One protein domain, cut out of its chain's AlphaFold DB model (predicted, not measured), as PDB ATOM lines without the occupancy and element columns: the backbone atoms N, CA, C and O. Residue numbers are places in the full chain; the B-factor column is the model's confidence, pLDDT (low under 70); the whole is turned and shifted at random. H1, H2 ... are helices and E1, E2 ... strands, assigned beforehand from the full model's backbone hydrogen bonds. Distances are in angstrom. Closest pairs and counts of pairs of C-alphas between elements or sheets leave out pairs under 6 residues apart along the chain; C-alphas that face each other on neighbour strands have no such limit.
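AT A GLANCE: This is residues 39 to 212 of the 213 residues of the protein "5'-nucleotidase" of Streptococcus thermophilus (UniProt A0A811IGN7). A strongly twisted sheet of four strands, with the long helix H2 slantwise over one face, forms the core; beyond its edge strand E3 the chain enters a smaller three-stranded sheet, E4 E5 E6, with H4 over E4 and E5. H3 lies far from the core after a long link, and the unnamed stretch 131 to 159 loops out as far as 30 A from the mean of the C-alphas. The printed part has 174 residues, with 80 of them, under half, in named elements, in the order H1 H2 E1 H3 E2 H4 E3 E4 E5 E6 E7 H5. The class is mixed, helices and strands; the larger sheet, order E2 E7 E1 E3, is mixed and the smaller antiparallel. The whole is compact, radius of gyration of the C-alphas 16.3 A, spanning 53 by 43 by 28 A.

HOW THE PARTS SIT: H1, residues 48 to 51, is close to but not clearly touching H2, residues 57 to 72, with C-alphas of Val 51 and Gly 59 closest at 6.8 A. H2 is on the sheet of E2, residues 113 to 119, E7, 200 to 206, E1, 80 to 84, and E3, 160 to 163, at a height of 7.7 A. E1 is parallel to E7 (N 204 and O 80, 3.0 A) and antiparallel to E3 (N 83 and O 161, 2.9 A); E2 is antiparallel to E7 (N 116 and O 203, 2.9 A). H3, residues 100 to 106, is on neither sheet. H4, residues 120 to 130, stands at the larger sheet's level, 2.7 A; E2, H4 and E3 form a split strand-helix-strand unit, two strands running the same way with E7 and E1 between them, its crossover right-handed. E4, residues 165 to 169, E5, 179 to 185, and E6, 192 to 194, form a meander, each strand the antiparallel neighbour of the one before, with N 166 and O 183 at 2.8 A and N 184 and O 193 at 2.8 A. H5, residues 207 to 210, is on the larger sheet, on the opposite face from H2. Every O i to N i+4 pair is within hydrogen-bond range in H2, H3 and H4; H1 and H5 are too short for one.

IN THESE COORDINATES: H2 runs 22.4 A from C-alpha 57 at (54.054, -34.873, 32.554). E2 spans 19.4 A, E7 19.1 A, E5 17.5 A and H4 15.3 A. H5 ends at C-alpha 210, (45.849, -47.839, 15.425).

THE WHOLE: The C-alphas of Thr 75 and Ser 140 are farthest apart, 52.8 A. The printed part has no cut. The links E1 to H3 and H4 to E3 are long. Mean pLDDT of the printed part is 94.5; residue 212 is under 70.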
ATOM      1  N   ASN A  39      68.281 -27.687  28.255       91.88
ATOM      2  CA  ASN A  39      67.933 -27.927  29.648       91.88
ATOM      3  C   ASN A  39      66.432 -28.166  29.854       91.88
ATOM      4  O   ASN A  39      65.614 -27.321  29.487       91.88
ATOM      5  N   SER A  40      66.077 -29.267  30.520       90.81
ATOM      6  CA  SER A  40      64.712 -29.496  31.010       90.81
ATOM      7  C   SER A  40      64.538 -28.972  32.440       90.81
ATOM      8  O   SER A  40      65.170 -29.510  33.353       90.81
ATOM      9  N   PRO A  41      63.647 -27.996  32.700       92.75
ATOM     10  CA  PRO A  41      63.431 -27.469  34.050       92.75
ATOM     11  C   PRO A  41      62.686 -28.452  34.969       92.75
ATOM     12  O   PRO A  41      62.593 -28.225  36.175       92.75
ATOM     13  N   VAL A  42      62.134 -29.539  34.419       95.31
ATOM     14  CA  VAL A  42      61.371 -30.561  35.147       95.31
ATOM     15  C   VAL A  42      61.856 -31.967  34.789       95.31
ATOM     16  O   VAL A  42      62.359 -32.210  33.694       95.31
ATOM     17  N   LYS A  43      61.694 -32.915  35.721       96.19
ATOM     18  CA  LYS A  43      61.846 -34.348  35.432       96.19
ATOM     19  C   LYS A  43      60.619 -34.784  34.638       96.19
ATOM     20  O   LYS A  43      59.519 -34.619  35.156       96.19
ATOM     21  N   LEU A  44      60.783 -35.362  33.453       96.75
ATOM     22  CA  LEU A  44      59.668 -35.958  32.713       96.75
ATOM     23  C   LEU A  44      59.552 -37.430  33.125       96.75
ATOM     24  O   LEU A  44      60.399 -38.246  32.753       96.75
ATOM     25  N   SER A  45      58.557 -37.747  33.960       95.38
ATOM     26  CA  SER A  45      58.429 -39.069  34.586       95.38
ATOM     27  C   SER A  45      57.893 -40.099  33.598       95.38
ATOM     28  O   SER A  45      56.724 -40.056  33.228       95.38
ATOM     29  N   GLY A  46      58.751 -41.036  33.207       94.06
ATOM     30  CA  GLY A  46      58.389 -42.224  32.433       94.06
ATOM     31  C   GLY A  46      58.373 -43.498  33.268       94.06
ATOM     32  O   GLY A  46      58.511 -44.589  32.718       94.06
ATOM     33  N   ASP A  47      58.297 -43.370  34.598       94.88
ATOM     34  CA  ASP A  47      58.309 -44.522  35.493       94.88
ATOM     35  C   ASP A  47      57.112 -45.429  35.199       94.88
ATOM     36  O   ASP A  47      55.969 -44.976  35.099       94.88
ATOM     37  N   ARG A  48      57.377 -46.731  35.082       93.25
ATOM     38  CA  ARG A  48      56.359 -47.749  34.821       93.25
ATOM     39  C   ARG A  48      55.213 -47.697  35.833       93.25
ATOM     40  O   ARG A  48      54.081 -47.989  35.451       93.25
ATOM     41  N   MET A  49      55.515 -47.397  37.092       91.94
ATOM     42  CA  MET A  49      54.541 -47.325  38.179       91.94
ATOM     43  C   MET A  49      53.711 -46.042  38.144       91.94
ATOM     44  O   MET A  49      52.739 -45.957  38.880       91.94
ATOM     45  N   ASP A  50      54.049 -45.087  37.274       93.06
ATOM     46  CA  ASP A  50      53.297 -43.850  37.077       93.06
ATOM     47  C   ASP A  50      52.543 -43.873  35.744       93.06
ATOM     48  O   ASP A  50      51.312 -43.871  35.728       93.06
ATOM     49  N   VAL A  51      53.258 -43.989  34.615       95.69
ATOM     50  CA  VAL A  51      52.688 -43.823  33.257       95.69
ATOM     51  C   VAL A  51      51.590 -44.832  32.914       95.69
ATOM     52  O   VAL A  51      50.886 -44.674  31.917       95.69
ATOM     53  N   ARG A  52      51.472 -45.899  33.707       95.88
ATOM     54  CA  ARG A  52      50.532 -47.008  33.516       95.88
ATOM     55  C   ARG A  52      49.329 -46.989  34.448       95.88
ATOM     56  O   ARG A  52      48.504 -47.895  34.367       95.88
ATOM     57  N   VAL A  53      49.267 -46.025  35.359       93.81
ATOM     58  CA  VAL A  53      48.222 -45.971  36.391       93.81
ATOM     59  C   VAL A  53      47.645 -44.571  36.571       93.81
ATOM     60  O   VAL A  53      46.564 -44.445  37.139       93.81
ATOM     61  N   ARG A  54      48.351 -43.534  36.103       92.69
ATOM     62  CA  ARG A  54      47.961 -42.129  36.229       92.69
ATOM     63  C   ARG A  54      48.558 -41.255  35.129       92.69
ATOM     64  O   ARG A  54      49.455 -41.664  34.390       92.69
ATOM     65  N   GLU A  55      48.049 -40.033  35.046       95.12
ATOM     66  CA  GLU A  55      48.600 -38.976  34.202       95.12
ATOM     67  C   GLU A  55      50.038 -38.634  34.619       95.12
ATOM     68  O   GLU A  55      50.375 -38.601  35.806       95.12
ATOM     69  N   THR A  56      50.898 -38.381  33.635       96.31
ATOM     70  CA  THR A  56      52.290 -37.975  33.861       96.31
ATOM     71  C   THR A  56      52.666 -36.833  32.939       96.31
ATOM     72  O   THR A  56      52.220 -36.760  31.799       96.31
ATOM     73  N   ASN A  57      53.578 -35.974  33.385       96.94
ATOM     74  CA  ASN A  57      54.054 -34.873  32.554       96.94
ATOM     75  C   ASN A  57      54.811 -35.334  31.292       96.94
ATOM     76  O   ASN A  57      54.755 -34.643  30.280       96.94
ATOM     77  N   LEU A  58      55.491 -36.489  31.321       97.75
ATOM     78  CA  LEU A  58      56.068 -37.086  30.111       97.75
ATOM     79  C   LEU A  58      54.971 -37.557  29.154       97.75
ATOM     80  O   LEU A  58      55.064 -37.307  27.955       97.75
ATOM     81  N   GLY A  59      53.944 -38.229  29.682       97.62
ATOM     82  CA  GLY A  59      52.782 -38.653  28.911       97.62
ATOM     83  C   GLY A  59      52.094 -37.484  28.219       97.62
ATOM     84  O   GLY A  59      51.853 -37.567  27.017       97.62
ATOM     85  N   ASN A  60      51.891 -36.381  28.941       98.06
ATOM     86  CA  ASN A  60      51.335 -35.144  28.397       98.06
ATOM     87  C   ASN A  60      52.235 -34.566  27.308       98.06
ATOM     88  O   ASN A  60      51.762 -34.332  26.209       98.06
ATOM     89  N   ALA A  61      53.543 -34.430  27.552       96.88
ATOM     90  CA  ALA A  61      54.468 -33.898  26.549       96.88
ATOM     91  C   ALA A  61      54.467 -34.717  25.244       96.88
ATOM     92  O   ALA A  61      54.517 -34.149  24.154       96.88
ATOM     93  N   VAL A  62      54.392 -36.050  25.337       97.56
ATOM     94  CA  VAL A  62      54.302 -36.926  24.158       97.56
ATOM     95  C   VAL A  62      52.934 -36.815  23.486       97.56
ATOM     96  O   VAL A  62      52.871 -36.737  22.262       97.56
ATOM     97  N   ALA A  63      51.843 -36.818  24.251       98.06
ATOM     98  CA  ALA A  63      50.497 -36.715  23.695       98.06
ATOM     99  C   ALA A  63      50.246 -35.343  23.048       98.06
ATOM    100  O   ALA A  63      49.669 -35.287  21.967       98.06
ATOM    101  N   ASP A  64      50.742 -34.261  23.646       98.12
ATOM    102  CA  ASP A  64      50.691 -32.909  23.091       98.12
ATOM    103  C   ASP A  64      51.479 -32.832  21.780       98.12
ATOM    104  O   ASP A  64      50.968 -32.308  20.796       98.12
ATOM    105  N   ALA A  65      52.680 -33.424  21.717       97.06
ATOM    106  CA  ALA A  65      53.456 -33.498  20.478       97.06
ATOM    107  C   ALA A  65      52.747 -34.319  19.383       97.06
ATOM    108  O   ALA A  65      52.800 -33.965  18.206       97.06
ATOM    109  N   LEU A  66      52.061 -35.406  19.757       97.88
ATOM    110  CA  LEU A  66      51.228 -36.172  18.827       97.88
ATOM    111  C   LEU A  66      50.037 -35.346  18.335       97.88
ATOM    112  O   LEU A  66      49.728 -35.402  17.147       97.88
ATOM    113  N   LEU A  67      49.370 -34.602  19.221       98.25
ATOM    114  CA  LEU A  67      48.224 -33.768  18.868       98.25
ATOM    115  C   LEU A  67      48.629 -32.621  17.946       98.25
ATOM    116  O   LEU A  67      47.938 -32.405  16.956       98.25
ATOM    117  N   ASP A  68      49.740 -31.946  18.241       97.62
ATOM    118  CA  ASP A  68      50.316 -30.888  17.405       97.62
ATOM    119  C   ASP A  68      50.537 -31.405  15.976       97.62
ATOM    120  O   ASP A  68      49.916 -30.907  15.038       97.62
ATOM    121  N   TYR A  69      51.257 -32.523  15.831       96.94
ATOM    122  CA  TYR A  69      51.446 -33.199  14.542       96.94
ATOM    123  C   TYR A  69      50.113 -33.621  13.891       96.94
ATOM    124  O   TYR A  69      49.910 -33.496  12.682       96.94
ATOM    125  N   GLY A  70      49.160 -34.094  14.696       97.31
ATOM    126  CA  GLY A  70      47.797 -34.435  14.282       97.31
ATOM    127  C   GLY A  70      46.977 -33.258  13.748       97.31
ATOM    128  O   GLY A  70      46.008 -33.469  13.018       97.31
ATOM    129  N   GLN A  71      47.327 -32.033  14.127       96.31
ATOM    130  CA  GLN A  71      46.654 -30.806  13.709       96.31
ATOM    131  C   GLN A  71      47.349 -30.129  12.523       96.31
ATOM    132  O   GLN A  71      46.669 -29.425  11.771       96.31
ATOM    133  N   SER A  72      48.657 -30.337  12.335       95.50
ATOM    134  CA  SER A  72      49.455 -29.687  11.285       95.50
ATOM    135  C   SER A  72      49.744 -30.551  10.055       95.50
ATOM    136  O   SER A  72      49.743 -30.022   8.943       95.50
ATOM    137  N   ASP A  73      50.003 -31.851  10.222       95.31
ATOM    138  CA  ASP A  73      50.635 -32.679   9.179       95.31
ATOM    139  C   ASP A  73      49.678 -33.667   8.490       95.31
ATOM    140  O   ASP A  73      50.028 -34.282   7.480       95.31
ATOM    141  N   PHE A  74      48.448 -33.802   8.993       94.88
ATOM    142  CA  PHE A  74      47.401 -34.615   8.371       94.88
ATOM    143  C   PHE A  74      46.345 -33.770   7.650       94.88
ATOM    144  O   PHE A  74      46.154 -32.588   7.921       94.88
ATOM    145  N   THR A  75      45.607 -34.407   6.735       94.31
ATOM    146  CA  THR A  75      44.520 -33.769   5.966       94.31
ATOM    147  C   THR A  75      43.398 -33.233   6.856       94.31
ATOM    148  O   THR A  75      42.783 -32.218   6.532       94.31
ATOM    149  N   HIS A  76      43.103 -33.927   7.954       96.50
ATOM    150  CA  HIS A  76      42.091 -33.525   8.921       96.50
ATOM    151  C   HIS A  76      42.776 -33.132  10.221       96.50
ATOM    152  O   HIS A  76      43.746 -33.769  10.615       96.50
ATOM    153  N   LYS A  77      42.265 -32.114  10.912       97.38
ATOM    154  CA  LYS A  77      42.780 -31.779  12.239       97.38
ATOM    155  C   LYS A  77      42.285 -32.802  13.253       97.38
ATOM    156  O   LYS A  77      41.077 -33.002  13.383       97.38
ATOM    157  N   SER A  78      43.204 -33.413  13.990       98.12
ATOM    158  CA  SER A  78      42.846 -34.305  15.090       98.12
ATOM    159  C   SER A  78      42.168 -33.558  16.238       98.12
ATOM    160  O   SER A  78      42.618 -32.497  16.672       98.12
ATOM    161  N   ASN A  79      41.104 -34.162  16.764       98.44
ATOM    162  CA  ASN A  79      40.417 -33.737  17.979       98.44
ATOM    163  C   ASN A  79      41.207 -34.114  19.235       98.44
ATOM    164  O   ASN A  79      41.244 -33.364  20.201       98.44
ATOM    165  N   LEU A  80      41.825 -35.295  19.226       98.50
ATOM    166  CA  LEU A  80      42.550 -35.836  20.367       98.50
ATOM    167  C   LEU A  80      43.756 -36.657  19.927       98.50
ATOM    168  O   LEU A  80      43.786 -37.210  18.825       98.50
ATOM    169  N   ALA A  81      44.718 -36.764  20.836       98.38
ATOM    170  CA  ALA A  81      45.839 -37.672  20.733       98.38
ATOM    171  C   ALA A  81      45.870 -38.619  21.924       98.38
ATOM    172  O   ALA A  81      45.589 -38.213  23.054       98.38
ATOM    173  N   VAL A  82      46.249 -39.870  21.677       97.88
ATOM    174  CA  VAL A  82      46.454 -40.855  22.740       97.88
ATOM    175  C   VAL A  82      47.746 -41.629  22.519       97.88
ATOM    176  O   VAL A  82      48.155 -41.909  21.393       97.88
ATOM    177  N   THR A  83      48.383 -42.012  23.617       96.75
ATOM    178  CA  THR A  83      49.474 -42.985  23.621       96.75
ATOM    179  C   THR A  83      49.373 -43.836  24.876       96.75
ATOM    180  O   THR A  83      49.032 -43.349  25.952       96.75
ATOM    181  N   ASN A  84      49.638 -45.131  24.766       95.81
ATOM    182  CA  ASN A  84      49.546 -46.027  25.908       95.81
ATOM    183  C   ASN A  84      50.828 -45.976  26.749       95.81
ATOM    184  O   ASN A  84      51.938 -46.019  26.220       95.81
ATOM    185  N   GLY A  85      50.695 -45.984  28.075       94.81
ATOM    186  CA  GLY A  85      51.816 -45.964  29.017       94.81
ATOM    187  C   GLY A  85      52.773 -47.151  28.870       94.81
ATOM    188  O   GLY A  85      53.933 -47.083  29.263       94.81
ATOM    189  N   GLY A  86      52.333 -48.258  28.264       93.50
ATOM    190  CA  GLY A  86      53.217 -49.364  27.883       93.50
ATOM    191  C   GLY A  86      54.288 -48.982  26.853       93.50
ATOM    192  O   GLY A  86      55.366 -49.592  26.859       93.50
ATOM    193  N   GLY A  87      53.986 -47.985  26.015       93.25
ATOM    194  CA  GLY A  87      54.846 -47.426  24.977       93.25
ATOM    195  C   GLY A  87      55.908 -46.449  25.488       93.25
ATOM    196  O   GLY A  87      56.915 -46.277  24.813       93.25
ATOM    197  N   LEU A  88      55.722 -45.871  26.680       96.19
ATOM    198  CA  LEU A  88      56.663 -44.943  27.319       96.19
ATOM    199  C   LEU A  88      57.627 -45.717  28.218       96.19
ATOM    200  O   LEU A  88      57.192 -46.447  29.115       96.19
ATOM    201  N   ARG A  89      58.931 -45.636  27.930       95.75
ATOM    202  CA  ARG A  89      59.907 -46.606  28.460       95.75
ATOM    203  C   ARG A  89      60.980 -46.042  29.369       95.75
ATOM    204  O   ARG A  89      61.572 -46.833  30.096       95.75
ATOM    205  N   GLU A  90      61.204 -44.736  29.346       96.50
ATOM    206  CA  GLU A  90      62.275 -44.102  30.110       96.50
ATOM    207  C   GLU A  90      61.875 -42.743  30.669       96.50
ATOM    208  O   GLU A  90      60.940 -42.099  30.199       96.50
ATOM    209  N   THR A  91      62.610 -42.311  31.688       96.62
ATOM    210  CA  THR A  91      62.478 -40.985  32.299       96.62
ATOM    211  C   THR A  91      63.540 -40.045  31.749       96.62
ATOM    212  O   THR A  91      64.723 -40.380  31.743       96.62
ATOM    213  N   ILE A  92      63.144 -38.816  31.415       96.50
ATOM    214  CA  ILE A  92      64.100 -37.751  31.092       96.50
ATOM    215  C   ILE A  92      64.413 -36.963  32.365       96.50
ATOM    216  O   ILE A  92      63.522 -36.476  33.073       96.50
ATOM    217  N   ALA A  93      65.702 -36.867  32.681       95.19
ATOM    218  CA  ALA A  93      66.179 -36.229  33.897       95.19
ATOM    219  C   ALA A  93      65.982 -34.704  33.871       95.19
ATOM    220  O   ALA A  93      66.157 -34.048  32.847       95.19
ATOM    221  N   LYS A  94      65.677 -34.146  35.045       96.62
ATOM    222  CA  LYS A  94      65.671 -32.701  35.286       96.62
ATOM    223  C   LYS A  94      67.092 -32.131  35.190       96.62
ATOM    224  O   LYS A  94      68.046 -32.822  35.551       96.62
ATOM    225  N   ASP A  95      67.197 -30.865  34.801       95.38
ATOM    226  CA  ASP A  95      68.414 -30.049  34.849       95.38
ATOM    227  C   ASP A  95      69.563 -30.637  34.001       95.38
ATOM    228  O   ASP A  95      70.744 -30.522  34.338       95.38
ATOM    229  N   LYS A  96      69.206 -31.332  32.910       94.12
ATOM    230  CA  LYS A  96      70.128 -31.927  31.934       94.12
ATOM    231  C   LYS A  96      69.677 -31.632  30.497       94.12
ATOM    232  O   LYS A  96      68.476 -31.442  30.275       94.12
ATOM    233  N   PRO A  97      70.610 -31.651  29.524       94.94
ATOM    234  CA  PRO A  97      70.260 -31.630  28.111       94.94
ATOM    235  C   PRO A  97      69.423 -32.851  27.728       94.94
ATOM    236  O   PRO A  97      69.726 -33.965  28.156       94.94
ATOM    237  N   ILE A  98      68.407 -32.639  26.896       96.25
ATOM    238  CA  ILE A  98      67.637 -33.698  26.246       96.25
ATOM    239  C   ILE A  98      68.243 -33.941  24.872       96.25
ATOM    240  O   ILE A  98      68.302 -33.037  24.035       96.25
ATOM    241  N   THR A  99      68.664 -35.171  24.626       96.94
ATOM    242  CA  THR A  99      69.221 -35.614  23.350       96.94
ATOM    243  C   THR A  99      68.207 -36.405  22.528       96.94
ATOM    244  O   THR A  99      67.198 -36.893  23.041       96.94
ATOM    245  N   LYS A 100      68.489 -36.605  21.235       95.62
ATOM    246  CA  LYS A 100      67.718 -37.552  20.411       95.62
ATOM    247  C   LYS A 100      67.740 -38.966  20.997       95.62
ATOM    248  O   LYS A 100      66.750 -39.681  20.890       95.62
ATOM    249  N   GLY A 101      68.855 -39.368  21.606       95.62
ATOM    250  CA  GLY A 101      68.994 -40.647  22.294       95.62
ATOM    251  C   GLY A 101      68.008 -40.798  23.447       95.62
ATOM    252  O   GLY A 101      67.402 -41.857  23.570       95.62
ATOM    253  N   ASP A 102      67.779 -39.736  24.224       96.38
ATOM    254  CA  ASP A 102      66.791 -39.742  25.310       96.38
ATOM    255  C   ASP A 102      65.367 -39.906  24.767       96.38
ATOM    256  O   ASP A 102      64.599 -40.717  25.275       96.38
ATOM    257  N   ILE A 103      65.026 -39.212  23.675       95.19
ATOM    258  CA  ILE A 103      63.715 -39.351  23.016       95.19
ATOM    259  C   ILE A 103      63.521 -40.780  22.483       95.19
ATOM    260  O   ILE A 103      62.467 -41.381  22.691       95.19
ATOM    261  N   ILE A 104      64.547 -41.354  21.842       94.94
ATOM    262  CA  ILE A 104      64.531 -42.753  21.379       94.94
ATOM    263  C   ILE A 104      64.377 -43.708  22.567       94.94
ATOM    264  O   ILE A 104      63.653 -44.690  22.465       94.94
ATOM    265  N   ALA A 105      65.029 -43.432  23.696       95.44
ATOM    266  CA  ALA A 105      64.916 -44.259  24.889       95.44
ATOM    267  C   ALA A 105      63.492 -44.231  25.474       95.44
ATOM    268  O   ALA A 105      62.999 -45.268  25.916       95.44
ATOM    269  N   VAL A 106      62.799 -43.085  25.412       96.50
ATOM    270  CA  VAL A 106      61.382 -42.967  25.801       96.50
ATOM    271  C   VAL A 106      60.461 -43.729  24.842       96.50
ATOM    272  O   VAL A 106      59.566 -44.431  25.317       96.50
ATOM    273  N   LEU A 107      60.680 -43.615  23.524       95.44
ATOM    274  CA  LEU A 107      59.853 -44.191  22.448       95.44
ATOM    275  C   LEU A 107      60.644 -45.200  21.576       95.44
ATOM    276  O   LEU A 107      60.844 -44.971  20.380       95.44
ATOM    277  N   PRO A 108      61.089 -46.347  22.119       94.56
ATOM    278  CA  PRO A 108      62.122 -47.172  21.483       94.56
ATOM    279  C   PRO A 108      61.614 -48.116  20.390       94.56
ATOM    280  O   PRO A 108      62.405 -48.846  19.797       94.56
ATOM    281  N   PHE A 109      60.305 -48.159  20.140       91.88
ATOM    282  CA  PHE A 109      59.700 -49.175  19.272       91.88
ATOM    283  C   PHE A 109      59.706 -48.814  17.786       91.88
ATOM    284  O   PHE A 109      59.407 -49.671  16.961       91.88
ATOM    285  N   GLY A 110      60.064 -47.574  17.432       88.94
ATOM    286  CA  GLY A 110      60.045 -47.127  16.036       88.94
ATOM    287  C   GLY A 110      58.638 -47.072  15.433       88.94
ATOM    288  O   GLY A 110      58.499 -47.177  14.219       88.94
ATOM    289  N   ASN A 111      57.614 -46.932  16.279       92.25
ATOM    290  CA  ASN A 111      56.224 -46.775  15.864       92.25
ATOM    291  C   ASN A 111      56.055 -45.524  14.994       92.25
ATOM    292  O   ASN A 111      56.650 -44.480  15.275       92.25
ATOM    293  N   SER A 112      55.194 -45.615  13.985       93.31
ATOM    294  CA  SER A 112      54.793 -44.461  13.177       93.31
ATOM    295  C   SER A 112      53.597 -43.741  13.795       93.31
ATOM    296  O   SER A 112      52.756 -44.356  14.452       93.31
ATOM    297  N   VAL A 113      53.499 -42.430  13.564       95.56
ATOM    298  CA  VAL A 113      52.306 -41.654  13.922       95.56
ATOM    299  C   VAL A 113      51.215 -41.917  12.886       95.56
ATOM    300  O   VAL A 113      51.458 -41.822  11.683       95.56
ATOM    301  N   ALA A 114      50.015 -42.244  13.350       96.00
ATOM    302  CA  ALA A 114      48.852 -42.554  12.531       96.00
ATOM    303  C   ALA A 114      47.654 -41.704  12.962       96.00
ATOM    304  O   ALA A 114      47.424 -41.506  14.155       96.00
ATOM    305  N   GLN A 115      46.868 -41.241  11.989       97.19
ATOM    306  CA  GLN A 115      45.564 -40.630  12.224       97.19
ATOM    307  C   GLN A 115      44.471 -41.586  11.758       97.19
ATOM    308  O   GLN A 115      44.507 -42.089  10.634       97.19
ATOM    309  N   ILE A 116      43.492 -41.816  12.625       96.62
ATOM    310  CA  ILE A 116      42.332 -42.656  12.346       96.62
ATOM    311  C   ILE A 116      41.043 -41.879  12.581       96.62
ATOM    312  O   ILE A 116      40.987 -40.929  13.364       96.62
ATOM    313  N   GLN A 117      39.996 -42.313  11.892       97.06
ATOM    314  CA  GLN A 117      38.647 -41.820  12.092       97.06
ATOM    315  C   GLN A 117      37.904 -42.780  13.026       97.06
ATOM    316  O   GLN A 117      37.843 -43.977  12.752       97.06
ATOM    317  N   VAL A 118      37.348 -42.260  14.118       97.06
ATOM    318  CA  VAL A 118      36.675 -43.054  15.158       97.06
ATOM    319  C   VAL A 118      35.336 -42.437  15.532       97.06
ATOM    320  O   VAL A 118      35.172 -41.219  15.494       97.06
ATOM    321  N   THR A 119      34.367 -43.266  15.915       98.00
ATOM    322  CA  THR A 119      33.117 -42.758  16.499       98.00
ATOM    323  C   THR A 119      33.334 -42.355  17.955       98.00
ATOM    324  O   THR A 119      34.240 -42.859  18.625       98.00
ATOM    325  N   GLY A 120      32.473 -41.491  18.487       97.75
ATOM    326  CA  GLY A 120      32.505 -41.161  19.908       97.75
ATOM    327  C   GLY A 120      32.287 -42.386  20.801       97.75
ATOM    328  O   GLY A 120      32.885 -42.474  21.868       97.75
ATOM    329  N   GLN A 121      31.510 -43.376  20.348       97.56
ATOM    330  CA  GLN A 121      31.392 -44.656  21.049       97.56
ATOM    331  C   GLN A 121      32.736 -45.395  21.118       97.56
ATOM    332  O   GLN A 121      33.103 -45.873  22.186       97.56
ATOM    333  N   ASN A 122      33.518 -45.423  20.030       97.31
ATOM    334  CA  ASN A 122      34.852 -46.034  20.062       97.31
ATOM    335  C   ASN A 122      35.786 -45.321  21.049       97.31
ATOM    336  O   ASN A 122      36.554 -45.980  21.742       97.31
ATOM    337  N   ILE A 123      35.704 -43.988  21.144       97.56
ATOM    338  CA  ILE A 123      36.464 -43.215  22.137       97.56
ATOM    339  C   ILE A 123      36.056 -43.618  23.558       97.56
ATOM    340  O   ILE A 123      36.923 -43.848  24.401       97.56
ATOM    341  N   TYR A 124      34.754 -43.731  23.826       97.00
ATOM    342  CA  TYR A 124      34.258 -44.173  25.128       97.00
ATOM    343  C   TYR A 124      34.779 -45.577  25.476       97.00
ATOM    344  O   TYR A 124      35.403 -45.759  26.523       97.00
ATOM    345  N   ASP A 125      34.608 -46.545  24.575       96.00
ATOM    346  CA  ASP A 125      35.016 -47.940  24.779       96.00
ATOM    347  C   ASP A 125      36.535 -48.072  24.972       96.00
ATOM    348  O   ASP A 125      37.012 -48.840  25.815       96.00
ATOM    349  N   MET A 126      37.313 -47.272  24.237       95.69
ATOM    350  CA  MET A 126      38.760 -47.168  24.408       95.69
ATOM    351  C   MET A 126      39.117 -46.745  25.840       95.69
ATOM    352  O   MET A 126      39.985 -47.365  26.465       95.69
ATOM    353  N   PHE A 127      38.463 -45.717  26.385       96.56
ATOM    354  CA  PHE A 127      38.723 -45.276  27.755       96.56
ATOM    355  C   PHE A 127      38.256 -46.293  28.797       96.56
ATOM    356  O   PHE A 127      38.952 -46.472  29.801       96.56
ATOM    357  N   VAL A 128      37.155 -47.013  28.551       95.38
ATOM    358  CA  VAL A 128      36.714 -48.112  29.430       95.38
ATOM    359  C   VAL A 128      37.803 -49.177  29.498       95.38
ATOM    360  O   VAL A 128      38.166 -49.633  30.582       95.38
ATOM    361  N   LYS A 129      38.397 -49.525  28.351       94.56
ATOM    362  CA  LYS A 129      39.493 -50.494  28.273       94.56
ATOM    363  C   LYS A 129      40.775 -49.997  28.944       94.56
ATOM    364  O   LYS A 129      41.406 -50.757  29.676       94.56
ATOM    365  N   SER A 130      41.140 -48.733  28.730       95.06
ATOM    366  CA  SER A 130      42.289 -48.074  29.374       95.06
ATOM    367  C   SER A 130      42.196 -48.139  30.899       95.06
ATOM    368  O   SER A 130      43.134 -48.553  31.585       95.06
ATOM    369  N   LEU A 131      41.016 -47.812  31.427       94.69
ATOM    370  CA  LEU A 131      40.699 -47.821  32.851       94.69
ATOM    371  C   LEU A 131      40.179 -49.190  33.318       94.69
ATOM    372  O   LEU A 131      39.600 -49.290  34.395       94.69
ATOM    373  N   GLY A 132      40.387 -50.245  32.525       92.75
ATOM    374  CA  GLY A 132      39.815 -51.575  32.724       92.75
ATOM    375  C   GLY A 132      40.493 -52.421  33.804       92.75
ATOM    376  O   GLY A 132      39.938 -53.418  34.265       92.75
ATOM    377  N   SER A 133      41.711 -52.043  34.196       91.25
ATOM    378  CA  SER A 133      42.573 -52.853  35.065       91.25
ATOM    379  C   SER A 133      42.019 -52.986  36.487       91.25
ATOM    380  O   SER A 133      41.321 -52.106  36.989       91.25
ATOM    381  N   ILE A 134      42.332 -54.087  37.167       91.56
ATOM    382  CA  ILE A 134      41.978 -54.261  38.584       91.56
ATOM    383  C   ILE A 134      42.732 -53.257  39.471       91.56
ATOM    384  O   ILE A 134      43.709 -52.654  39.032       91.56
ATOM    385  N   LEU A 135      42.269 -53.070  40.709       91.81
ATOM    386  CA  LEU A 135      42.959 -52.219  41.679       91.81
ATOM    387  C   LEU A 135      44.254 -52.877  42.158       91.81
ATOM    388  O   LEU A 135      44.297 -54.091  42.367       91.81
ATOM    389  N   GLN A 136      45.274 -52.056  42.372       91.81
ATOM    390  CA  GLN A 136      46.535 -52.480  42.952       91.81
ATOM    391  C   GLN A 136      46.356 -52.793  44.437       91.81
ATOM    392  O   GLN A 136      45.781 -51.999  45.187       91.81
ATOM    393  N   VAL A 137      46.909 -53.922  44.880       90.94
ATOM    394  CA  VAL A 137      46.941 -54.319  46.292       90.94
ATOM    395  C   VAL A 137      48.378 -54.520  46.764       90.94
ATOM    396  O   VAL A 137      49.234 -54.993  46.020       90.94
ATOM    397  N   ASN A 138      48.659 -54.147  48.009       90.00
ATOM    398  CA  ASN A 138      49.947 -54.418  48.639       90.00
ATOM    399  C   ASN A 138      50.042 -55.872  49.138       90.00
ATOM    400  O   ASN A 138      49.071 -56.626  49.101       90.00
ATOM    401  N   GLU A 139      51.202 -56.257  49.677       88.88
ATOM    402  CA  GLU A 139      51.447 -57.604  50.225       88.88
ATOM    403  C   GLU A 139      50.466 -58.003  51.343       88.88
ATOM    404  O   GLU A 139      50.248 -59.183  51.598       88.88
ATOM    405  N   SER A 140      49.848 -57.021  52.005       88.19
ATOM    406  CA  SER A 140      48.833 -57.222  53.045       88.19
ATOM    407  C   SER A 140      47.393 -57.237  52.506       88.19
ATOM    408  O   SER A 140      46.451 -57.222  53.298       88.19
ATOM    409  N   GLY A 141      47.201 -57.215  51.183       87.88
ATOM    410  CA  GLY A 141      45.889 -57.226  50.531       87.88
ATOM    411  C   GLY A 141      45.107 -55.913  50.632       87.88
ATOM    412  O   GLY A 141      43.899 -55.912  50.408       87.88
ATOM    413  N   LYS A 142      45.753 -54.797  50.992       89.31
ATOM    414  CA  LYS A 142      45.115 -53.470  51.034       89.31
ATOM    415  C   LYS A 142      45.367 -52.712  49.739       89.31
ATOM    416  O   LYS A 142      46.473 -52.777  49.207       89.31
ATOM    417  N   ASN A 143      44.372 -51.948  49.293       91.31
ATOM    418  CA  ASN A 143      44.500 -51.092  48.118       91.31
ATOM    419  C   ASN A 143      45.669 -50.113  48.274       91.31
ATOM    420  O   ASN A 143      45.881 -49.549  49.352       91.31
ATOM    421  N   VAL A 144      46.407 -49.918  47.188       91.06
ATOM    422  CA  VAL A 144      47.409 -48.856  47.071       91.06
ATOM    423  C   VAL A 144      46.706 -47.602  46.568       91.06
ATOM    424  O   VAL A 144      45.878 -47.679  45.663       91.06
ATOM    425  N   PHE A 145      47.012 -46.458  47.173       90.06
ATOM    426  CA  PHE A 145      46.385 -45.180  46.858       90.06
ATOM    427  C   PHE A 145      47.415 -44.198  46.307       90.06
ATOM    428  O   PHE A 145      48.596 -44.276  46.656       90.06
ATOM    429  N   ASP A 146      46.959 -43.277  45.465       87.12
ATOM    430  CA  ASP A 146      47.745 -42.134  45.022       87.12
ATOM    431  C   ASP A 146      47.814 -41.030  46.097       87.12
ATOM    432  O   ASP A 146      47.261 -41.145  47.195       87.12
ATOM    433  N   GLU A 147      48.494 -39.929  45.770       86.12
ATOM    434  CA  GLU A 147      48.632 -38.760  46.651       86.12
ATOM    435  C   GLU A 147      47.290 -38.087  46.998       86.12
ATOM    436  O   GLU A 147      47.205 -37.376  48.000       86.12
ATOM    437  N   ASN A 148      46.240 -38.330  46.207       84.69
ATOM    438  CA  ASN A 148      44.898 -37.774  46.376       84.69
ATOM    439  C   ASN A 148      43.935 -38.748  47.079       84.69
ATOM    440  O   ASN A 148      42.759 -38.428  47.260       84.69
ATOM    441  N   GLY A 149      44.407 -39.929  47.485       85.88
ATOM    442  CA  GLY A 149      43.584 -40.952  48.126       85.88
ATOM    443  C   GLY A 149      42.706 -41.751  47.159       85.88
ATOM    444  O   GLY A 149      41.767 -42.410  47.608       85.88
ATOM    445  N   GLN A 150      42.995 -41.731  45.856       86.94
ATOM    446  CA  GLN A 150      42.340 -42.588  44.869       86.94
ATOM    447  C   GLN A 150      43.059 -43.939  44.759       86.94
ATOM    448  O   GLN A 150      44.287 -43.972  44.667       86.94
ATOM    449  N   PRO A 151      42.332 -45.072  44.755       92.25
ATOM    450  CA  PRO A 151      42.936 -46.374  44.499       92.25
ATOM    451  C   PRO A 151      43.633 -46.414  43.136       92.25
ATOM    452  O   PRO A 151      43.018 -46.096  42.112       92.25
ATOM    453  N   LEU A 152      44.887 -46.856  43.121       91.94
ATOM    454  CA  LEU A 152      45.648 -47.060  41.895       91.94
ATOM    455  C   LEU A 152      45.191 -48.329  41.179       91.94
ATOM    456  O   LEU A 152      44.824 -49.331  41.798       91.94
ATOM    457  N   LEU A 153      45.241 -48.284  39.853       92.50
ATOM    458  CA  LEU A 153      45.075 -49.465  39.018       92.50
ATOM    459  C   LEU A 153      46.381 -50.268  38.986       92.50
ATOM    460  O   LEU A 153      47.464 -49.713  39.148       92.50
ATOM    461  N   GLU A 154      46.298 -51.570  38.732       92.75
ATOM    462  CA  GLU A 154      47.483 -52.355  38.384       92.75
ATOM    463  C   GLU A 154      48.179 -51.742  37.150       92.75
ATOM    464  O   GLU A 154      47.483 -51.358  36.202       92.75
ATOM    465  N   PRO A 155      49.529 -51.663  37.120       91.38
ATOM    466  CA  PRO A 155      50.305 -50.973  36.084       91.38
ATOM    467  C   PRO A 155      50.288 -51.712  34.737       91.38
ATOM    468  O   PRO A 155      51.290 -52.281  34.265       91.38
ATOM    469  N   SER A 156      49.128 -51.661  34.089       91.62
ATOM    470  CA  SER A 156      48.845 -52.193  32.765       91.62
ATOM    471  C   SER A 156      49.434 -51.301  31.682       91.62
ATOM    472  O   SER A 156      49.363 -50.078  31.723       91.62
ATOM    473  N   GLY A 157      49.998 -51.918  30.643       91.19
ATOM    474  CA  GLY A 157      50.503 -51.171  29.492       91.19
ATOM    475  C   GLY A 157      49.418 -50.447  28.685       91.19
ATOM    476  O   GLY A 157      49.785 -49.717  27.767       91.19
ATOM    477  N   GLY A 158      48.134 -50.672  28.989       93.38
ATOM    478  CA  GLY A 158      46.982 -50.117  28.274       93.38
ATOM    479  C   GLY A 158      46.434 -48.793  28.811       93.38
ATOM    480  O   GLY A 158      45.568 -48.230  28.154       93.38
ATOM    481  N   PHE A 159      46.916 -48.287  29.953       95.81
ATOM    482  CA  PHE A 159      46.514 -46.962  30.436       95.81
ATOM    483  C   PHE A 159      46.940 -45.884  29.435       95.81
ATOM    484  O   PHE A 159      48.081 -45.894  28.971       95.81
ATOM    485  N   LEU A 160      46.037 -44.973  29.089       97.56
ATOM    486  CA  LEU A 160      46.256 -43.957  28.063       97.56
ATOM    487  C   LEU A 160      46.688 -42.622  28.668       97.56
ATOM    488  O   LEU A 160      46.020 -42.077  29.541       97.56
ATOM    489  N   GLN A 161      47.782 -42.086  28.136       97.88
ATOM    490  CA  GLN A 161      48.161 -40.680  28.244       97.88
ATOM    491  C   GLN A 161      47.520 -39.938  27.069       97.88
ATOM    492  O   GLN A 161      47.458 -40.485  25.960       97.88
ATOM    493  N   VAL A 162      47.009 -38.730  27.302       98.06
ATOM    494  CA  VAL A 162      46.098 -38.068  26.359       98.06
ATOM    495  C   VAL A 162      46.401 -36.588  26.182       98.06
ATOM    496  O   VAL A 162      46.884 -35.935  27.098       98.06
ATOM    497  N   ALA A 163      46.042 -36.064  25.014       98.44
ATOM    498  CA  ALA A 163      45.931 -34.639  24.732       98.44
ATOM    499  C   ALA A 163      44.644 -34.388  23.938       98.44
ATOM    500  O   ALA A 163      44.160 -35.269  23.225       98.44
ATOM    501  N   GLY A 164      44.043 -33.204  24.077       97.75
ATOM    502  CA  GLY A 164      42.766 -32.892  23.414       97.75
ATOM    503  C   GLY A 164      41.552 -33.655  23.971       97.75
ATOM    504  O   GLY A 164      40.455 -33.549  23.431       97.75
ATOM    505  N   ALA A 165      41.708 -34.372  25.087       98.12
ATOM    506  CA  ALA A 165      40.621 -35.005  25.829       98.12
ATOM    507  C   ALA A 165      40.751 -34.708  27.330       98.12
ATOM    508  O   ALA A 165      41.856 -34.688  27.866       98.12
ATOM    509  N   ARG A 166      39.624 -34.493  28.012       98.00
ATOM    510  CA  ARG A 166      39.528 -34.440  29.477       98.00
ATOM    511  C   ARG A 166      38.654 -35.594  29.923       98.00
ATOM    512  O   ARG A 166      37.487 -35.652  29.550       98.00
ATOM    513  N   VAL A 167      39.222 -36.514  30.691       97.25
ATOM    514  CA  VAL A 167      38.523 -37.717  31.148       97.25
ATOM    515  C   VAL A 167      38.377 -37.645  32.654       97.25
ATOM    516  O   VAL A 167      39.366 -37.609  33.379       97.25
ATOM    517  N   TYR A 168      37.137 -37.641  33.118       95.94
ATOM    518  CA  TYR A 168      36.812 -37.654  34.535       95.94
ATOM    519  C   TYR A 168      36.402 -39.072  34.897       95.94
ATOM    520  O   TYR A 168      35.472 -39.626  34.301       95.94
ATOM    521  N   TYR A 169      37.104 -39.675  35.851       94.69
ATOM    522  CA  TYR A 169      36.866 -41.054  36.245       94.69
ATOM    523  C   TYR A 169      37.003 -41.266  37.752       94.69
ATOM    524  O   TYR A 169      37.653 -40.490  38.449       94.69
ATOM    525  N   ASP A 170      36.385 -42.338  38.240       93.50
ATOM    526  CA  ASP A 170      36.423 -42.778  39.631       93.50
ATOM    527  C   ASP A 170      36.769 -44.272  39.690       93.50
ATOM    528  O   ASP A 170      35.981 -45.134  39.293       93.50
ATOM    529  N   THR A 171      37.966 -44.594  40.186       92.06
ATOM    530  CA  THR A 171      38.465 -45.975  40.281       92.06
ATOM    531  C   THR A 171      37.802 -46.790  41.392       92.06
ATOM    532  O   THR A 171      37.939 -48.017  41.397       92.06
ATOM    533  N   THR A 172      37.054 -46.153  42.302       91.31
ATOM    534  CA  THR A 172      36.276 -46.839  43.348       91.31
ATOM    535  C   THR A 172      35.020 -47.510  42.791       91.31
ATOM    536  O   THR A 172      34.487 -48.441  43.402       91.31
ATOM    537  N   LEU A 173      34.565 -47.081  41.612       92.75
ATOM    538  CA  LEU A 173      33.421 -47.664  40.927       92.75
ATOM    539  C   LEU A 173      33.796 -48.973  40.204       92.75
ATOM    540  O   LEU A 173      34.960 -49.189  39.834       92.75
ATOM    541  N   PRO A 174      32.808 -49.860  39.953       90.25
ATOM    542  CA  PRO A 174      33.000 -51.018  39.084       90.25
ATOM    543  C   PRO A 174      33.535 -50.589  37.715       90.25
ATOM    544  O   PRO A 174      33.123 -49.547  37.213       90.25
ATOM    545  N   THR A 175      34.392 -51.408  37.098       86.69
ATOM    546  CA  THR A 175      35.121 -51.093  35.856       86.69
ATOM    547  C   THR A 175      34.277 -50.396  34.780       86.69
ATOM    548  O   THR A 175      34.658 -49.335  34.298       86.69
ATOM    549  N   GLU A 176      33.090 -50.926  34.485       87.31
ATOM    550  CA  GLU A 176      32.173 -50.411  33.450       87.31
ATOM    551  C   GLU A 176      31.554 -49.035  33.766       87.31
ATOM    552  O   GLU A 176      30.916 -48.420  32.917       87.31
ATOM    553  N   LYS A 177      31.688 -48.564  35.010       93.19
ATOM    554  CA  LYS A 177      31.105 -47.314  35.520       93.19
ATOM    555  C   LYS A 177      32.158 -46.302  35.956       93.19
ATOM    556  O   LYS A 177      31.806 -45.294  36.557       93.19
ATOM    557  N   ARG A 178      33.441 -46.573  35.698       94.81
ATOM    558  CA  ARG A 178      34.532 -45.696  36.140       94.81
ATOM    559  C   ARG A 178      34.521 -44.352  35.440       94.81
ATOM    560  O   ARG A 178      34.943 -43.381  36.043       94.81
ATOM    561  N   ILE A 179      34.059 -44.282  34.196       96.69
ATOM    562  CA  ILE A 179      34.013 -43.029  33.441       96.69
ATOM    563  C   ILE A 179      32.785 -42.229  33.865       96.69
ATOM    564  O   ILE A 179      31.657 -42.698  33.737       96.69
ATOM    565  N   LEU A 180      33.018 -41.010  34.344       96.62
ATOM    566  CA  LEU A 180      31.976 -40.063  34.735       96.62
ATOM    567  C   LEU A 180      31.620 -39.132  33.575       96.62
ATOM    568  O   LEU A 180      30.445 -38.904  33.295       96.62
ATOM    569  N   SER A 181      32.634 -38.610  32.887       97.31
ATOM    570  CA  SER A 181      32.468 -37.793  31.687       97.31
ATOM    571  C   SER A 181      33.751 -37.755  30.863       97.31
ATOM    572  O   SER A 181      34.854 -37.971  31.369       97.31
ATOM    573  N   ILE A 182      33.589 -37.475  29.572       98.44
ATOM    574  CA  ILE A 182      34.684 -37.226  28.640       98.44
ATOM    575  C   ILE A 182      34.341 -35.944  27.892       98.44
ATOM    576  O   ILE A 182      33.272 -35.869  27.288       98.44
ATOM    577  N   ASP A 183      35.251 -34.977  27.902       98.44
ATOM    578  CA  ASP A 183      35.181 -33.807  27.034       98.44
ATOM    579  C   ASP A 183      36.277 -33.892  25.973       98.44
ATOM    580  O   ASP A 183      37.431 -34.187  26.287       98.44
ATOM    581  N   ILE A 184      35.934 -33.593  24.725       98.44
ATOM    582  CA  ILE A 184      36.837 -33.620  23.575       98.44
ATOM    583  C   ILE A 184      37.040 -32.206  23.039       98.44
ATOM    584  O   ILE A 184      36.107 -31.403  22.982       98.44
ATOM    585  N   LEU A 185      38.275 -31.907  22.648       98.00
ATOM    586  CA  LEU A 185      38.651 -30.660  22.007       98.00
ATOM    587  C   LEU A 185      38.054 -30.580  20.595       98.00
ATOM    588  O   LEU A 185      38.189 -31.481  19.762       98.00
ATOM    589  N   ASP A 186      37.425 -29.450  20.312       96.88
ATOM    590  CA  ASP A 186      37.102 -29.026  18.960       96.88
ATOM    591  C   ASP A 186      38.324 -28.294  18.369       96.88
ATOM    592  O   ASP A 186      38.655 -27.201  18.839       96.88
ATOM    593  N   PRO A 187      39.017 -28.867  17.366       94.75
ATOM    594  CA  PRO A 187      40.260 -28.309  16.839       94.75
ATOM    595  C   PRO A 187      40.059 -27.018  16.035       94.75
ATOM    596  O   PRO A 187      41.034 -26.328  15.743       94.75
ATOM    597  N   GLU A 188      38.822 -26.671  15.666       93.19
ATOM    598  CA  GLU A 188      38.532 -25.417  14.966       93.19
ATOM    599  C   GLU A 188      38.281 -24.266  15.939       93.19
ATOM    600  O   GLU A 188      38.653 -23.126  15.665       93.19
ATOM    601  N   THR A 189      37.660 -24.549  17.086       94.94
ATOM    602  CA  THR A 189      37.296 -23.512  18.068       94.94
ATOM    603  C   THR A 189      38.217 -23.459  19.284       94.94
ATOM    604  O   THR A 189      38.214 -22.462  20.004       94.94
ATOM    605  N   GLY A 190      38.995 -24.514  19.537       94.31
ATOM    606  CA  GLY A 190      39.829 -24.654  20.734       94.31
ATOM    607  C   GLY A 190      39.035 -24.934  22.016       94.31
ATOM    608  O   GLY A 190      39.591 -24.879  23.113       94.31
ATOM    609  N   VAL A 191      37.731 -25.206  21.908       97.19
ATOM    610  CA  VAL A 191      36.829 -25.404  23.050       97.19
ATOM    611  C   VAL A 191      36.599 -26.893  23.290       97.19
ATOM    612  O   VAL A 191      36.398 -27.661  22.355       97.19
ATOM    613  N   TYR A 192      36.582 -27.296  24.561       97.94
ATOM    614  CA  TYR A 192      36.207 -28.650  24.962       97.94
ATOM    615  C   TYR A 192      34.685 -28.793  25.025       97.94
ATOM    616  O   TYR A 192      34.007 -27.968  25.644       97.94
ATOM    617  N   LYS A 193      34.153 -29.846  24.402       97.75
ATOM    618  CA  LYS A 193      32.726 -30.192  24.391       97.75
ATOM    619  C   LYS A 193      32.526 -31.610  24.932       97.75
ATOM    620  O   LYS A 193      33.385 -32.454  24.680       97.75
ATOM    621  N   PRO A 194      31.405 -31.903  25.615       98.19
ATOM    622  CA  PRO A 194      31.089 -33.266  26.025       98.19
ATOM    623  C   PRO A 194      31.094 -34.226  24.833       98.19
ATOM    624  O   PRO A 194      30.591 -33.886  23.760       98.19
ATOM    625  N   LEU A 195      31.644 -35.421  25.030       98.19
ATOM    626  CA  LEU A 195      31.719 -36.464  24.012       98.19
ATOM    627  C   LEU A 195      30.317 -36.832  23.510       98.19
ATOM    628  O   LEU A 195      29.496 -37.373  24.252       98.19
ATOM    629  N   ASN A 196      30.065 -36.603  22.224       97.62
ATOM    630  CA  ASN A 196      28.902 -37.144  21.530       97.62
ATOM    631  C   ASN A 196      29.254 -38.521  20.954       97.62
ATOM    632  O   ASN A 196      30.093 -38.615  20.059       97.62
ATOM    633  N   THR A 197      28.599 -39.581  21.433       96.50
ATOM    634  CA  THR A 197      28.882 -40.970  21.032       96.50
ATOM    635  C   THR A 197      28.523 -41.293  19.581       96.50
ATOM    636  O   THR A 197      29.049 -42.255  19.025       96.50
ATOM    637  N   THR A 198      27.659 -40.489  18.958       96.31
ATOM    638  CA  THR A 198      27.213 -40.672  17.566       96.31
ATOM    639  C   THR A 198      28.039 -39.890  16.550       96.31
ATOM    640  O   THR A 198      27.963 -40.174  15.357       96.31
ATOM    641  N   GLU A 199      28.828 -38.917  17.010       96.94
ATOM    642  CA  GLU A 199      29.706 -38.129  16.150       96.94
ATOM    643  C   GLU A 199      31.006 -38.866  15.836       96.94
ATOM    644  O   GLU A 199      31.411 -39.805  16.525       96.94
ATOM    645  N   THR A 200      31.660 -38.405  14.777       97.44
ATOM    646  CA  THR A 200      32.934 -38.927  14.307       97.44
ATOM    647  C   THR A 200      34.041 -37.927  14.610       97.44
ATOM    648  O   THR A 200      33.890 -36.733  14.362       97.44
ATOM    649  N   TYR A 201      35.169 -38.435  15.092       98.06
ATOM    650  CA  TYR A 201      36.333 -37.663  15.500       98.06
ATOM    651  C   TYR A 201      37.579 -38.177  14.787       98.06
ATOM    652  O   TYR A 201      37.662 -39.348  14.402       98.06
ATOM    653  N   TYR A 202      38.569 -37.303  14.654       98.06
ATOM    654  CA  TYR A 202      39.902 -37.670  14.197       98.06
ATOM    655  C   TYR A 202      40.823 -37.827  15.401       98.06
ATOM    656  O   TYR A 202      40.996 -36.902  16.196       98.06
ATOM    657  N   LEU A 203      41.403 -39.015  15.535       97.88
ATOM    658  CA  LEU A 203      42.294 -39.381  16.624       97.88
ATOM    659  C   LEU A 203      43.682 -39.657  16.059       97.88
ATOM    660  O   LEU A 203      43.830 -40.462  15.138       97.88
ATOM    661  N   VAL A 204      44.699 -39.007  16.619       98.00
ATOM    662  CA  VAL A 204      46.106 -39.290  16.308       98.00
ATOM    663  C   VAL A 204      46.728 -40.158  17.400       98.00
ATOM    664  O   VAL A 204      46.483 -39.981  18.590       98.00
ATOM    665  N   THR A 205      47.504 -41.154  16.999       97.06
ATOM    666  CA  THR A 205      48.094 -42.144  17.904       97.06
ATOM    667  C   THR A 205      49.325 -42.780  17.260       97.06
ATOM    668  O   THR A 205      49.694 -42.460  16.132       97.06
ATOM    669  N   ASN A 206      49.976 -43.700  17.966       93.50
ATOM    670  CA  ASN A 206      50.923 -44.629  17.361       93.50
ATOM    671  C   ASN A 206      50.207 -45.741  16.562       93.50
ATOM    672  O   ASN A 206      49.086 -46.145  16.890       93.50
ATOM    673  N   ASP A 207      50.875 -46.246  15.526       91.69
ATOM    674  CA  ASP A 207      50.423 -47.362  14.683       91.69
ATOM    675  C   ASP A 207      50.120 -48.644  15.474       91.69
ATOM    676  O   ASP A 207      49.160 -49.346  15.156       91.69
ATOM    677  N   PHE A 208      50.865 -48.910  16.552       91.06
ATOM    678  CA  PHE A 208      50.598 -50.026  17.455       91.06
ATOM    679  C   PHE A 208      49.159 -50.001  17.969       91.06
ATOM    680  O   PHE A 208      48.501 -51.028  17.884       91.06
ATOM    681  N   LEU A 209      48.659 -48.865  18.464       89.62
ATOM    682  CA  LEU A 209      47.273 -48.720  18.913       89.62
ATOM    683  C   LEU A 209      46.298 -48.621  17.742       89.62
ATOM    684  O   LEU A 209      45.191 -49.135  17.856       89.62
ATOM    685  N   ALA A 210      46.690 -48.008  16.619       86.12
ATOM    686  CA  ALA A 210      45.849 -47.839  15.425       86.12
ATOM    687  C   ALA A 210      45.287 -49.161  14.857       86.12
ATOM    688  O   ALA A 210      44.294 -49.143  14.137       86.12
ATOM    689  N   CYS A 211      45.884 -50.308  15.189       79.12
ATOM    690  CA  CYS A 211      45.419 -51.627  14.756       79.12
ATOM    691  C   CYS A 211      44.405 -52.312  15.700       79.12
ATOM    692  O   CYS A 211      44.015 -53.443  15.413       79.12
ATOM    693  N   TRP A 212      43.987 -51.689  16.813       60.97
ATOM    694  CA  TRP A 212      43.152 -52.329  17.854       60.97
ATOM    695  C   TRP A 212      41.830 -51.600  18.159       60.97
ATOM    696  O   TRP A 212      41.440 -51.524  19.329       60.97
TER     697      TRP A 212